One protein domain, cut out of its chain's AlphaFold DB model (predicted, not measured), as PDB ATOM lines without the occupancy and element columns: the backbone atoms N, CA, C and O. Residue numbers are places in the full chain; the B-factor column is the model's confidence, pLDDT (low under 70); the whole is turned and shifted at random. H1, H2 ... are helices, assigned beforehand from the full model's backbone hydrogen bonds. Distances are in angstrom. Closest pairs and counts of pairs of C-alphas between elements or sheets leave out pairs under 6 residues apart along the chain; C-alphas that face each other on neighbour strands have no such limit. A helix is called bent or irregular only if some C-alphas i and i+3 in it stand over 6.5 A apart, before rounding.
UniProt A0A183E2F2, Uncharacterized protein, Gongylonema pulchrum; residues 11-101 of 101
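This is residues 11 to 101 of the 101 residues of an uncharacterized protein of Gongylonema pulchrum (UniProt A0A183E2F2). One long helix, H4, runs along one side of a loosely built domain, with the short H5 packed steeply on residues 58 to 66 of it, while the two short helices H1 and H2 lie on the other side, and a long link, residues 27 to 49, passes through the middle between them. H3 sits at one far end, just before H4, and a second long link, residues 77 to 90, folds back from the end of H4 to H5. The printed part has 91 residues with five named helices, H1 to H5 in order along the chain, and no named strand; the class is all helix. It is only just loose, close to compact, with a radius of gyration of the C-alphas of 14.8 A, and it spans 45 by 31 by 25 A.

H1, residues 11 to 14, is close to but not clearly touching H2, residues 19 to 26; their closest C-alphas, those of Ile 13 and Leu 21, are 7.5 A apart. H2 and H3, residues 50 to 55, are apart. H3 and H4, residues 58 to 76, meet only through their link. H4 touches H5, residues 91 to 99, with residues 58 to 66 alone; the closest C-alphas are those of Leu 62 and Leu 99, 6.2 A apart. These two run the same way at a steep tilt of 69 degrees, only just short of about perpendicular. H1 and H2 are both apart from H4 and from H5. Every O i to N i+4 pair is within hydrogen-bond range in H2, H4 and H5; H3 has 0 of 2, but 3 of 3 O i to N i+3 pairs within range, and H1 is too short for an O i to N i+4 pair.

H1 begins at Lys 11, C-alpha (151.202, 141.841, 121.114). H2 is 10.4 A long from first to last C-alpha. H3 is 10.1 A long and is neither bent nor irregular, but only just: C-alphas 51 and 54 are 6.1 A apart. H4, the longest helix, runs 26.6 A from C-alpha 58 at (134.375, 144.366, 102.237) to C-alpha 76 at (157.719, 131.658, 101.466). H5 is 12.4 A long and ends at Leu 99, C-alpha (136.987, 134.609, 102.317).

The two C-alphas farthest apart, those of Lys 26 and Ala 51, are 45.1 A apart. The printed part has no cut and ends at residue 101, the chain's last. The links from H1 to H2 and from H3 to H4 are tight; those from H2 to H3, 23 residues, and from H4 to H5, 14 residues, are long. The mean pLDDT of the printed part is 94.8, and no printed residue is under 70.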
ATOM      1  N   LYS A  11     151.596 142.792 120.067       92.75
ATOM      2  CA  LYS A  11     151.202 141.841 121.114       92.75
ATOM      3  C   LYS A  11     150.457 140.627 120.548       92.75
ATOM      4  O   LYS A  11     150.704 139.510 120.987       92.75
ATOM      5  N   TRP A  12     149.586 140.826 119.561       91.88
ATOM      6  CA  TRP A  12     148.735 139.771 119.011       91.88
ATOM      7  C   TRP A  12     149.501 138.663 118.285       91.88
ATOM      8  O   TRP A  12     148.988 137.547 118.218       91.88
ATOM      9  N   ILE A  13     150.700 138.949 117.765       93.88
ATOM     10  CA  ILE A  13     151.583 137.968 117.113       93.88
ATOM     11  C   ILE A  13     152.748 137.533 118.025       93.88
ATOM     12  O   ILE A  13     153.292 136.447 117.851       93.88
ATOM     13  N   ALA A  14     153.113 138.353 119.013       93.88
ATOM     14  CA  ALA A  14     154.253 138.107 119.897       93.88
ATOM     15  C   ALA A  14     153.907 137.332 121.175       93.88
ATOM     16  O   ALA A  14     154.739 136.589 121.697       93.88
ATOM     17  N   ASP A  15     152.695 137.500 121.703       94.62
ATOM     18  CA  ASP A  15     152.261 136.816 122.918       94.62
ATOM     19  C   ASP A  15     151.838 135.380 122.597       94.62
ATOM     20  O   ASP A  15     150.704 135.086 122.219       94.62
ATOM     21  N   THR A  16     152.780 134.456 122.770       94.00
ATOM     22  CA  THR A  16     152.583 133.043 122.427       94.00
ATOM     23  C   THR A  16     151.603 132.288 123.331       94.00
ATOM     24  O   THR A  16     151.380 131.099 123.103       94.00
ATOM     25  N   SER A  17     151.004 132.953 124.327       95.56
ATOM     26  CA  SER A  17     149.896 132.399 125.113       95.56
ATOM     27  C   SER A  17     148.561 132.426 124.360       95.56
ATOM     28  O   SER A  17     147.652 131.663 124.695       95.56
ATOM     29  N   TYR A  18     148.430 133.246 123.308       95.75
ATOM     30  CA  TYR A  18     147.223 133.256 122.489       95.75
ATOM     31  C   TYR A  18     147.008 131.909 121.795       95.75
ATOM     32  O   TYR A  18     147.894 131.382 121.123       95.75
ATOM     33  N   MET A  19     145.788 131.373 121.906       95.31
ATOM     34  CA  MET A  19     145.446 130.009 121.476       95.31
ATOM     35  C   MET A  19     145.841 129.703 120.022       95.31
ATOM     36  O   MET A  19     146.364 128.631 119.725       95.31
ATOM     37  N   TRP A  20     145.648 130.656 119.110       95.56
ATOM     38  CA  TRP A  20     146.000 130.479 117.701       95.56
ATOM     39  C   TRP A  20     147.518 130.332 117.475       95.56
ATOM     40  O   TRP A  20     147.930 129.580 116.593       95.56
ATOM     41  N   LEU A  21     148.353 130.962 118.311       97.44
ATOM     42  CA  LEU A  21     149.813 130.808 118.303       97.44
ATOM     43  C   LEU A  21     150.267 129.534 119.017       97.44
ATOM     44  O   LEU A  21     151.213 128.884 118.568       97.44
ATOM     45  N   VAL A  22     149.564 129.127 120.078       97.75
ATOM     46  CA  VAL A  22     149.761 127.812 120.708       97.75
ATOM     47  C   VAL A  22     149.541 126.700 119.678       97.75
ATOM     48  O   VAL A  22     150.360 125.786 119.559       97.75
ATOM     49  N   TRP A  23     148.475 126.793 118.879       97.50
ATOM     50  CA  TRP A  23     148.209 125.851 117.794       97.50
ATOM     51  C   TRP A  23     149.216 125.958 116.655       97.50
ATOM     52  O   TRP A  23     149.698 124.921 116.202       97.50
ATOM     53  N   ALA A  24     149.592 127.171 116.237       97.56
ATOM     54  CA  ALA A  24     150.625 127.349 115.222       97.56
ATOM     55  C   ALA A  24     151.928 126.643 115.632       97.56
ATOM     56  O   ALA A  24     152.471 125.856 114.860       97.56
ATOM     57  N   ARG A  25     152.361 126.801 116.890       96.88
ATOM     58  CA  ARG A  25     153.524 126.087 117.435       96.88
ATOM     59  C   ARG A  25     153.326 124.571 117.429       96.88
ATOM     60  O   ARG A  25     154.204 123.850 116.958       96.88
ATOM     61  N   LYS A  26     152.184 124.082 117.927       97.81
ATOM     62  CA  LYS A  26     151.870 122.643 117.994       97.81
ATOM     63  C   LYS A  26     151.940 121.972 116.620       97.81
ATOM     64  O   LYS A  26     152.461 120.865 116.513       97.81
ATOM     65  N   TYR A  27     151.432 122.637 115.587       96.69
ATOM     66  CA  TYR A  27     151.377 122.108 114.223       96.69
ATOM     67  C   TYR A  27     152.536 122.568 113.334       96.69
ATOM     68  O   TYR A  27     152.531 122.268 112.144       96.69
ATOM     69  N   LYS A  28     153.535 123.266 113.899       95.56
ATOM     70  CA  LYS A  28     154.680 123.833 113.167       95.56
ATOM     71  C   LYS A  28     154.246 124.698 111.971       95.56
ATOM     72  O   LYS A  28     154.853 124.645 110.906       95.56
ATOM     73  N   ALA A  29     153.173 125.466 112.145       96.31
ATOM     74  CA  ALA A  29     152.625 126.354 111.131       96.31
ATOM     75  C   ALA A  29     153.225 127.763 111.240       96.31
ATOM     76  O   ALA A  29     153.514 128.243 112.339       96.31
ATOM     77  N   ALA A  30     153.351 128.443 110.101       96.31
ATOM     78  CA  ALA A  30     153.597 129.878 110.078       96.31
ATOM     79  C   ALA A  30     152.355 130.643 110.568       96.31
ATOM     80  O   ALA A  30     151.219 130.209 110.365       96.31
ATOM     81  N   ALA A  31     152.575 131.786 111.219       96.94
ATOM     82  CA  ALA A  31     151.522 132.632 111.764       96.94
ATOM     83  C   ALA A  31     151.651 134.049 111.202       96.94
ATOM     84  O   ALA A  31     152.720 134.648 111.258       96.94
ATOM     85  N   PHE A  32     150.542 134.587 110.694       97.00
ATOM     86  CA  PHE A  32     150.482 135.918 110.091       97.00
ATOM     87  C   PHE A  32     149.356 136.749 110.710       97.00
ATOM     88  O   PHE A  32     148.310 136.207 111.093       97.00
ATOM     89  N   LEU A  33     149.571 138.062 110.780       97.00
ATOM     90  CA  LEU A  33     148.606 139.062 111.240       97.00
ATOM     91  C   LEU A  33     148.539 140.210 110.218       97.00
ATOM     92  O   LEU A  33     149.192 141.230 110.428       97.00
ATOM     93  N   PRO A  34     147.827 140.042 109.087       96.94
ATOM     94  CA  PRO A  34     147.591 141.144 108.161       96.94
ATOM     95  C   PRO A  34     146.713 142.219 108.813       96.94
ATOM     96  O   PRO A  34     145.702 141.907 109.452       96.94
ATOM     97  N   GLU A  35     147.108 143.480 108.650       97.38
ATOM     98  CA  GLU A  35     146.321 144.644 109.056       97.38
ATOM     99  C   GLU A  35     145.277 144.981 107.990       97.38
ATOM    100  O   GLU A  35     145.507 144.829 106.791       97.38
ATOM    101  N   HIS A  36     144.099 145.403 108.438       97.25
ATOM    102  CA  HIS A  36     142.997 145.738 107.554       97.25
ATOM    103  C   HIS A  36     143.234 147.096 106.882       97.25
ATOM    104  O   HIS A  36     143.667 148.046 107.535       97.25
ATOM    105  N   ARG A  37     142.878 147.229 105.596       96.81
ATOM    106  CA  ARG A  37     142.895 148.531 104.908       96.81
ATOM    107  C   ARG A  37     142.098 149.585 105.685       96.81
ATOM    108  O   ARG A  37     141.054 149.266 106.243       96.81
ATOM    109  N   PHE A  38     142.543 150.837 105.656       95.75
ATOM    110  CA  PHE A  38     141.979 151.971 106.408       95.75
ATOM    111  C   PHE A  38     142.181 151.938 107.928       95.75
ATOM    112  O   PHE A  38     141.667 152.817 108.620       95.75
ATOM    113  N   TYR A  39     142.942 150.979 108.455       95.19
ATOM    114  CA  TYR A  39     143.263 150.918 109.875       95.19
ATOM    115  C   TYR A  39     144.771 150.871 110.099       95.19
ATOM    116  O   TYR A  39     145.523 150.314 109.305       95.19
ATOM    117  N   GLY A  40     145.196 151.470 111.214       94.56
ATOM    118  CA  GLY A  40     146.592 151.511 111.629       94.56
ATOM    119  C   GLY A  40     147.501 152.190 110.625       94.56
ATOM    120  O   GLY A  40     147.366 153.387 110.406       94.56
ATOM    121  N   ASP A  41     148.452 151.446 110.077       93.69
ATOM    122  CA  ASP A  41     149.414 151.960 109.104       93.69
ATOM    123  C   ASP A  41     149.026 151.578 107.658       93.69
ATOM    124  O   ASP A  41     149.639 152.044 106.696       93.69
ATOM    125  N   SER A  42     147.964 150.786 107.484       95.56
ATOM    126  CA  SER A  42     147.538 150.220 106.202       95.56
ATOM    127  C   SER A  42     146.508 151.096 105.488       95.56
ATOM    128  O   SER A  42     145.300 150.890 105.600       95.56
ATOM    129  N   HIS A  43     146.977 152.059 104.691       94.19
ATOM    130  CA  HIS A  43     146.110 152.989 103.959       94.19
ATOM    131  C   HIS A  43     146.324 152.940 102.435       94.19
ATOM    132  O   HIS A  43     147.453 153.111 101.972       94.19
ATOM    133  N   PRO A  44     145.253 152.792 101.622       91.62
ATOM    134  CA  PRO A  44     145.369 152.828 100.157       91.62
ATOM    135  C   PRO A  44     145.815 154.184  99.590       91.62
ATOM    136  O   PRO A  44     146.331 154.265  98.473       91.62
ATOM    137  N   LYS A  45     145.575 155.267 100.336       91.38
ATOM    138  CA  LYS A  45     145.975 156.643 100.020       91.38
ATOM    139  C   LYS A  45     146.607 157.274 101.259       91.38
ATOM    140  O   LYS A  45     146.426 156.785 102.366       91.38
ATOM    141  N   ARG A  46     147.365 158.357 101.071       85.06
ATOM    142  CA  ARG A  46     148.001 159.078 102.190       85.06
ATOM    143  C   ARG A  46     146.997 159.872 103.027       85.06
ATOM    144  O   ARG A  46     147.298 160.192 104.170       85.06
ATOM    145  N   ASP A  47     145.848 160.214 102.455       83.56
ATOM    146  CA  ASP A  47     144.793 161.000 103.079       83.56
ATOM    147  C   ASP A  47     143.546 160.148 103.360       83.56
ATOM    148  O   ASP A  47     143.130 159.326 102.547       83.56
ATOM    149  N   MET A  48     142.909 160.391 104.507       85.81
ATOM    150  CA  MET A  48     141.629 159.782 104.900       85.81
ATOM    151  C   MET A  48     140.444 160.636 104.426       85.81
ATOM    152  O   MET A  48     139.497 160.889 105.168       85.81
ATOM    153  N   SER A  49     140.521 161.163 103.201       91.81
ATOM    154  CA  SER A  49     139.444 161.979 102.632       91.81
ATOM    155  C   SER A  49     138.214 161.124 102.331       91.81
ATOM    156  O   SER A  49     138.326 159.933 102.044       91.81
ATOM    157  N   THR A  50     137.018 161.714 102.314       92.56
ATOM    158  CA  THR A  50     135.788 160.984 101.952       92.56
ATOM    159  C   THR A  50     135.879 160.347 100.563       92.56
ATOM    160  O   THR A  50     135.343 159.267 100.341       92.56
ATOM    161  N   ALA A  51     136.615 160.968  99.637       93.19
ATOM    162  CA  ALA A  51     136.878 160.399  98.319       93.19
ATOM    163  C   ALA A  51     137.674 159.084  98.390       93.19
ATOM    164  O   ALA A  51     137.474 158.205  97.553       93.19
ATOM    165  N   SER A  52     138.553 158.917  99.384       93.62
ATOM    166  CA  SER A  52     139.298 157.671  99.590       93.62
ATOM    167  C   SER A  52     138.392 156.502  99.996       93.62
ATOM    168  O   SER A  52     138.699 155.360  99.660       93.62
ATOM    169  N   TYR A  53     137.229 156.760 100.610       92.94
ATOM    170  CA  TYR A  53     136.306 155.710 101.058       92.94
ATOM    171  C   TYR A  53     135.692 154.898  99.917       92.94
ATOM    172  O   TYR A  53     135.171 153.816 100.166       92.94
ATOM    173  N   GLN A  54     135.847 155.326  98.661       94.56
ATOM    174  CA  GLN A  54     135.558 154.467  97.509       94.56
ATOM    175  C   GLN A  54     136.351 153.142  97.533       94.56
ATOM    176  O   GLN A  54     135.933 152.165  96.920       94.56
ATOM    177  N   TYR A  55     137.486 153.090  98.245       95.31
ATOM    178  CA  TYR A  55     138.286 151.877  98.433       95.31
ATOM    179  C   TYR A  55     137.990 151.156  99.759       95.31
ATOM    180  O   TYR A  55     138.616 150.129 100.035       95.31
ATOM    181  N   PHE A  56     137.086 151.681 100.589       95.44
ATOM    182  CA  PHE A  56     136.743 151.131 101.898       95.44
ATOM    183  C   PHE A  56     135.498 150.243 101.798       95.44
ATOM    184  O   PHE A  56     134.394 150.640 102.162       95.44
ATOM    185  N   SER A  57     135.679 149.033 101.261       95.69
ATOM    186  CA  SER A  57     134.612 148.035 101.122       95.69
ATOM    187  C   SER A  57     135.067 146.639 101.557       95.69
ATOM    188  O   SER A  57     136.267 146.357 101.630       95.69
ATOM    189  N   ILE A  58     134.103 145.756 101.841       95.44
ATOM    190  CA  ILE A  58     134.375 144.366 102.237       95.44
ATOM    191  C   ILE A  58     135.012 143.597 101.078       95.44
ATOM    192  O   ILE A  58     135.982 142.880 101.285       95.44
ATOM    193  N   GLU A  59     134.517 143.771  99.854       96.38
ATOM    194  CA  GLU A  59     135.029 143.103  98.648       96.38
ATOM    195  C   GLU A  59     136.511 143.410  98.447       96.38
ATOM    196  O   GLU A  59     137.324 142.541  98.143       96.38
ATOM    197  N   GLN A  60     136.859 144.667  98.677       97.31
ATOM    198  CA  GLN A  60     138.205 145.188  98.603       97.31
ATOM    199  C   GLN A  60     139.108 144.638  99.723       97.31
ATOM    200  O   GLN A  60     140.218 144.184  99.451       97.31
ATOM    201  N   ALA A  61     138.627 144.594 100.968       97.38
ATOM    202  CA  ALA A  61     139.355 143.958 102.068       97.38
ATOM    203  C   ALA A  61     139.573 142.449 101.839       97.38
ATOM    204  O   ALA A  61     140.649 141.919 102.111       97.38
ATOM    205  N   LEU A  62     138.579 141.748 101.284       97.75
ATOM    206  CA  LEU A  62     138.709 140.343 100.900       97.75
ATOM    207  C   LEU A  62     139.721 140.163  99.766       97.75
ATOM    208  O   LEU A  62     140.508 139.220  99.809       97.75
ATOM    209  N   ALA A  63     139.739 141.061  98.777       97.62
ATOM    210  CA  ALA A  63     140.736 141.042  97.710       97.62
ATOM    211  C   ALA A  63     142.164 141.199  98.260       97.62
ATOM    212  O   ALA A  63     143.053 140.461  97.836       97.62
ATOM    213  N   ASP A  64     142.379 142.069  99.253       98.12
ATOM    214  CA  ASP A  64     143.683 142.190  99.923       98.12
ATOM    215  C   ASP A  64     144.095 140.892 100.604       98.12
ATOM    216  O   ASP A  64     145.230 140.454 100.450       98.12
ATOM    217  N   LEU A  65     143.175 140.244 101.326       98.00
ATOM    218  CA  LEU A  65     143.461 138.976 101.996       98.00
ATOM    219  C   LEU A  65     143.765 137.853 100.993       98.00
ATOM    220  O   LEU A  65     144.682 137.065 101.231       98.00
ATOM    221  N   ARG A  66     143.047 137.786  99.860       97.50
ATOM    222  CA  ARG A  66     143.335 136.823  98.779       97.50
ATOM    223  C   ARG A  66     144.728 137.065  98.197       97.50
ATOM    224  O   ARG A  66     145.514 136.125  98.102       97.50
ATOM    225  N   ASN A  67     145.054 138.315  97.878       97.88
ATOM    226  CA  ASN A  67     146.366 138.686  97.347       97.88
ATOM    227  C   ASN A  67     147.488 138.438  98.362       97.88
ATOM    228  O   ASN A  67     148.536 137.918  97.997       97.88
ATOM    229  N   PHE A  68     147.257 138.731  99.643       97.81
ATOM    230  CA  PHE A  68     148.197 138.434 100.721       97.81
ATOM    231  C   PHE A  68     148.519 136.938 100.781       97.81
ATOM    232  O   PHE A  68     149.687 136.564 100.811       97.81
ATOM    233  N   ILE A  69     147.501 136.071 100.746       97.19
ATOM    234  CA  ILE A  69     147.693 134.614 100.756       97.19
ATOM    235  C   ILE A  69     148.499 134.151  99.537       97.19
ATOM    236  O   ILE A  69     149.416 133.345  99.693       97.19
ATOM    237  N   LEU A  70     148.176 134.652  98.338       97.00
ATOM    238  CA  LEU A  70     148.901 134.309  97.111       97.00
ATOM    239  C   LEU A  70     150.377 134.708  97.207       97.00
ATOM    240  O   LEU A  70     151.241 133.855  97.014       97.00
ATOM    241  N   ASN A  71     150.652 135.951  97.604       97.94
ATOM    242  CA  ASN A  71     152.013 136.469  97.724       97.94
ATOM    243  C   ASN A  71     152.821 135.709  98.785       97.94
ATOM    244  O   ASN A  71     153.961 135.342  98.534       97.94
ATOM    245  N   ILE A  72     152.231 135.398  99.948       97.88
ATOM    246  CA  ILE A  72     152.915 134.617 100.989       97.88
ATOM    247  C   ILE A  72     153.219 133.192 100.517       97.88
ATOM    248  O   ILE A  72     154.291 132.662 100.816       97.88
ATOM    249  N   ASN A  73     152.292 132.554  99.800       97.12
ATOM    250  CA  ASN A  73     152.524 131.215  99.266       97.12
ATOM    251  C   ASN A  73     153.656 131.220  98.232       97.12
ATOM    252  O   ASN A  73     154.498 130.328  98.261       97.12
ATOM    253  N   GLU A  74     153.690 132.216  97.347       97.19
ATOM    254  CA  GLU A  74     154.740 132.363  96.338       97.19
ATOM    255  C   GLU A  74     156.106 132.661  96.972       97.19
ATOM    256  O   GLU A  74     157.089 131.993  96.656       97.19
ATOM    257  N   GLU A  75     156.168 133.610  97.907       97.62
ATOM    258  CA  GLU A  75     157.422 134.083  98.501       97.62
ATOM    259  C   GLU A  75     158.034 133.067  99.477       97.62
ATOM    260  O   GLU A  75     159.234 132.793  99.429       97.62
ATOM    261  N   PHE A  76     157.219 132.479 100.357       96.88
ATOM    262  CA  PHE A  76     157.719 131.658 101.466       96.88
ATOM    263  C   PHE A  76     157.481 130.158 101.283       96.88
ATOM    264  O   PHE A  76     158.122 129.351 101.961       96.88
ATOM    265  N   PHE A  77     156.575 129.757 100.386       96.56
ATOM    266  CA  PHE A  77     156.138 128.366 100.247       96.56
ATOM    267  C   PHE A  77     156.003 127.870  98.786       96.56
ATOM    268  O   PHE A  77     155.079 127.097  98.510       96.56
ATOM    269  N   PRO A  78     156.925 128.200  97.851       94.56
ATOM    270  CA  PRO A  78     156.726 128.042  96.399       94.56
ATOM    271  C   PRO A  78     156.511 126.601  95.903       94.56
ATOM    272  O   PRO A  78     156.113 126.392  94.763       94.56
ATOM    273  N   ASN A  79     156.751 125.589  96.741       94.75
ATOM    274  CA  ASN A  79     156.582 124.171  96.400       94.75
ATOM    275  C   ASN A  79     155.813 123.388  97.477       94.75
ATOM    276  O   ASN A  79     155.926 122.165  97.573       94.75
ATOM    277  N   VAL A  80     155.052 124.080  98.326       94.62
ATOM    278  CA  VAL A  80     154.289 123.457  99.409       94.62
ATOM    279  C   VAL A  80     152.805 123.587  99.104       94.62
ATOM    280  O   VAL A  80     152.303 124.673  98.832       94.62
ATOM    281  N   LYS A  81     152.057 122.484  99.217       93.44
ATOM    282  CA  LYS A  81     150.590 122.544  99.219       93.44
ATOM    283  C   LYS A  81     150.111 123.155 100.540       93.44
ATOM    284  O   LYS A  81     149.809 122.436 101.494       93.44
ATOM    285  N   THR A  82     150.077 124.481 100.598       94.38
ATOM    286  CA  THR A  82     149.717 125.244 101.798       94.38
ATOM    287  C   THR A  82     148.259 125.022 102.189       94.38
ATOM    288  O   THR A  82     147.366 125.029 101.340       94.38
ATOM    289  N   ARG A  83     148.003 124.874 103.492       95.00
ATOM    290  CA  ARG A  83     146.657 124.922 104.076       95.00
ATOM    291  C   ARG A  83     146.578 126.122 105.006       95.00
ATOM    292  O   ARG A  83     147.398 126.240 105.911       95.00
ATOM    293  N   TRP A  84     145.581 126.973 104.798       95.44
ATOM    294  CA  TRP A  84     145.361 128.159 105.616       95.44
ATOM    295  C   TRP A  84     144.268 127.894 106.650       95.44
ATOM    296  O   TRP A  84     143.186 127.419 106.315       95.44
ATOM    297  N   ILE A  85     144.564 128.205 107.912       95.38
ATOM    298  CA  ILE A  85     143.580 128.264 108.994       95.38
ATOM    299  C   ILE A  85     143.483 129.724 109.407       95.38
ATOM    300  O   ILE A  85     144.482 130.354 109.757       95.38
ATOM    301  N   MET A  86     142.275 130.263 109.338       95.06
ATOM    302  CA  MET A  86     142.021 131.672 109.578       95.06
ATOM    303  C   MET A  86     141.321 131.878 110.913       95.06
ATOM    304  O   MET A  86     140.504 131.067 111.342       95.06
ATOM    305  N   PHE A  87     141.667 132.985 111.559       95.56
ATOM    306  CA  PHE A  87     141.111 133.399 112.838       95.56
ATOM    307  C   PHE A  87     140.680 134.851 112.728       95.56
ATOM    308  O   PHE A  87     141.452 135.676 112.236       95.56
ATOM    309  N   GLY A  88     139.502 135.151 113.254       94.06
ATOM    310  CA  GLY A  88     138.960 136.492 113.397       94.06
ATOM    311  C   GLY A  88     137.805 136.456 114.394       94.06
ATOM    312  O   GLY A  88     137.132 135.435 114.525       94.06
ATOM    313  N   GLY A  89     137.597 137.546 115.123       92.31
ATOM    314  CA  GLY A  89     136.456 137.719 116.024       92.31
ATOM    315  C   GLY A  89     135.713 138.999 115.672       92.31
ATOM    316  O   GLY A  89     136.340 139.917 115.161       92.31
ATOM    317  N   SER A  90     134.404 139.070 115.931       95.06
ATOM    318  CA  SER A  90     133.552 140.184 115.473       95.06
ATOM    319  C   SER A  90     133.595 140.331 113.938       95.06
ATOM    320  O   SER A  90     133.502 139.326 113.228       95.06
ATOM    321  N   TYR A  91     133.768 141.540 113.407       95.38
ATOM    322  CA  TYR A  91     133.903 141.825 111.977       95.38
ATOM    323  C   TYR A  91     134.991 140.990 111.266       95.38
ATOM    324  O   TYR A  91     134.663 140.351 110.265       95.38
ATOM    325  N   PRO A  92     136.231 140.839 111.785       95.62
ATOM    326  CA  PRO A  92     137.203 139.882 111.237       95.62
ATOM    327  C   PRO A  92     136.724 138.430 111.154       95.62
ATOM    328  O   PRO A  92     137.195 137.661 110.312       95.62
ATOM    329  N   GLY A  93     135.809 138.024 112.040       95.50
ATOM    330  CA  GLY A  93     135.173 136.710 111.980       95.50
ATOM    331  C   GLY A  93     134.290 136.571 110.739       95.50
ATOM    332  O   GLY A  93     134.367 135.563 110.040       95.50
ATOM    333  N   LEU A  94     133.529 137.618 110.404       94.94
ATOM    334  CA  LEU A  94     132.753 137.672 109.162       94.94
ATOM    335  C   LEU A  94     133.663 137.658 107.930       94.94
ATOM    336  O   LEU A  94     133.395 136.903 106.998       94.94
ATOM    337  N   LEU A  95     134.769 138.412 107.945       95.44
ATOM    338  CA  LEU A  95     135.759 138.382 106.860       95.44
ATOM    339  C   LEU A  95     136.351 136.981 106.665       95.44
ATOM    340  O   LEU A  95     136.523 136.538 105.534       95.44
ATOM    341  N   THR A  96     136.615 136.264 107.761       94.69
ATOM    342  CA  THR A  96     137.116 134.881 107.714       94.69
ATOM    343  C   THR A  96     136.147 133.958 106.977       94.69
ATOM    344  O   THR A  96     136.574 133.165 106.142       94.69
ATOM    345  N   ILE A  97     134.849 134.062 107.271       92.06
ATOM    346  CA  ILE A  97     133.814 133.253 106.616       92.06
ATOM    347  C   ILE A  97     133.675 133.660 105.147       92.06
ATOM    348  O   ILE A  97     133.678 132.799 104.271       92.06
ATOM    349  N   ALA A  98     133.604 134.962 104.866       93.12
ATOM    350  CA  ALA A  98     133.423 135.479 103.512       93.12
ATOM    351  C   ALA A  98     134.612 135.177 102.583       93.12
ATOM    352  O   ALA A  98     134.430 135.060 101.375       93.12
ATOM    353  N   LEU A  99     135.826 135.009 103.117       91.56
ATOM    354  CA  LEU A  99     136.987 134.609 102.317       91.56
ATOM    355  C   LEU A  99     136.910 133.150 101.840       91.56
ATOM    356  O   LEU A  99     137.530 132.806 100.837       91.56
ATOM    357  N   LEU A 100     136.178 132.303 102.569       84.50
ATOM    358  CA  LEU A 100     135.995 130.882 102.262       84.50
ATOM    359  C   LEU A 100     134.798 130.605 101.342       84.50
ATOM    360  O   LEU A 100     134.643 129.463 100.908       84.50
ATOM    361  N   ALA A 101     133.971 131.619 101.083       73.19
ATOM    362  CA  ALA A 101     132.885 131.581 100.109       73.19
ATOM    363  C   ALA A 101     133.403 131.858  98.685       73.19
ATOM    364  O   ALA A 101     132.871 131.202  97.764       73.19
TER     365      ALA A 101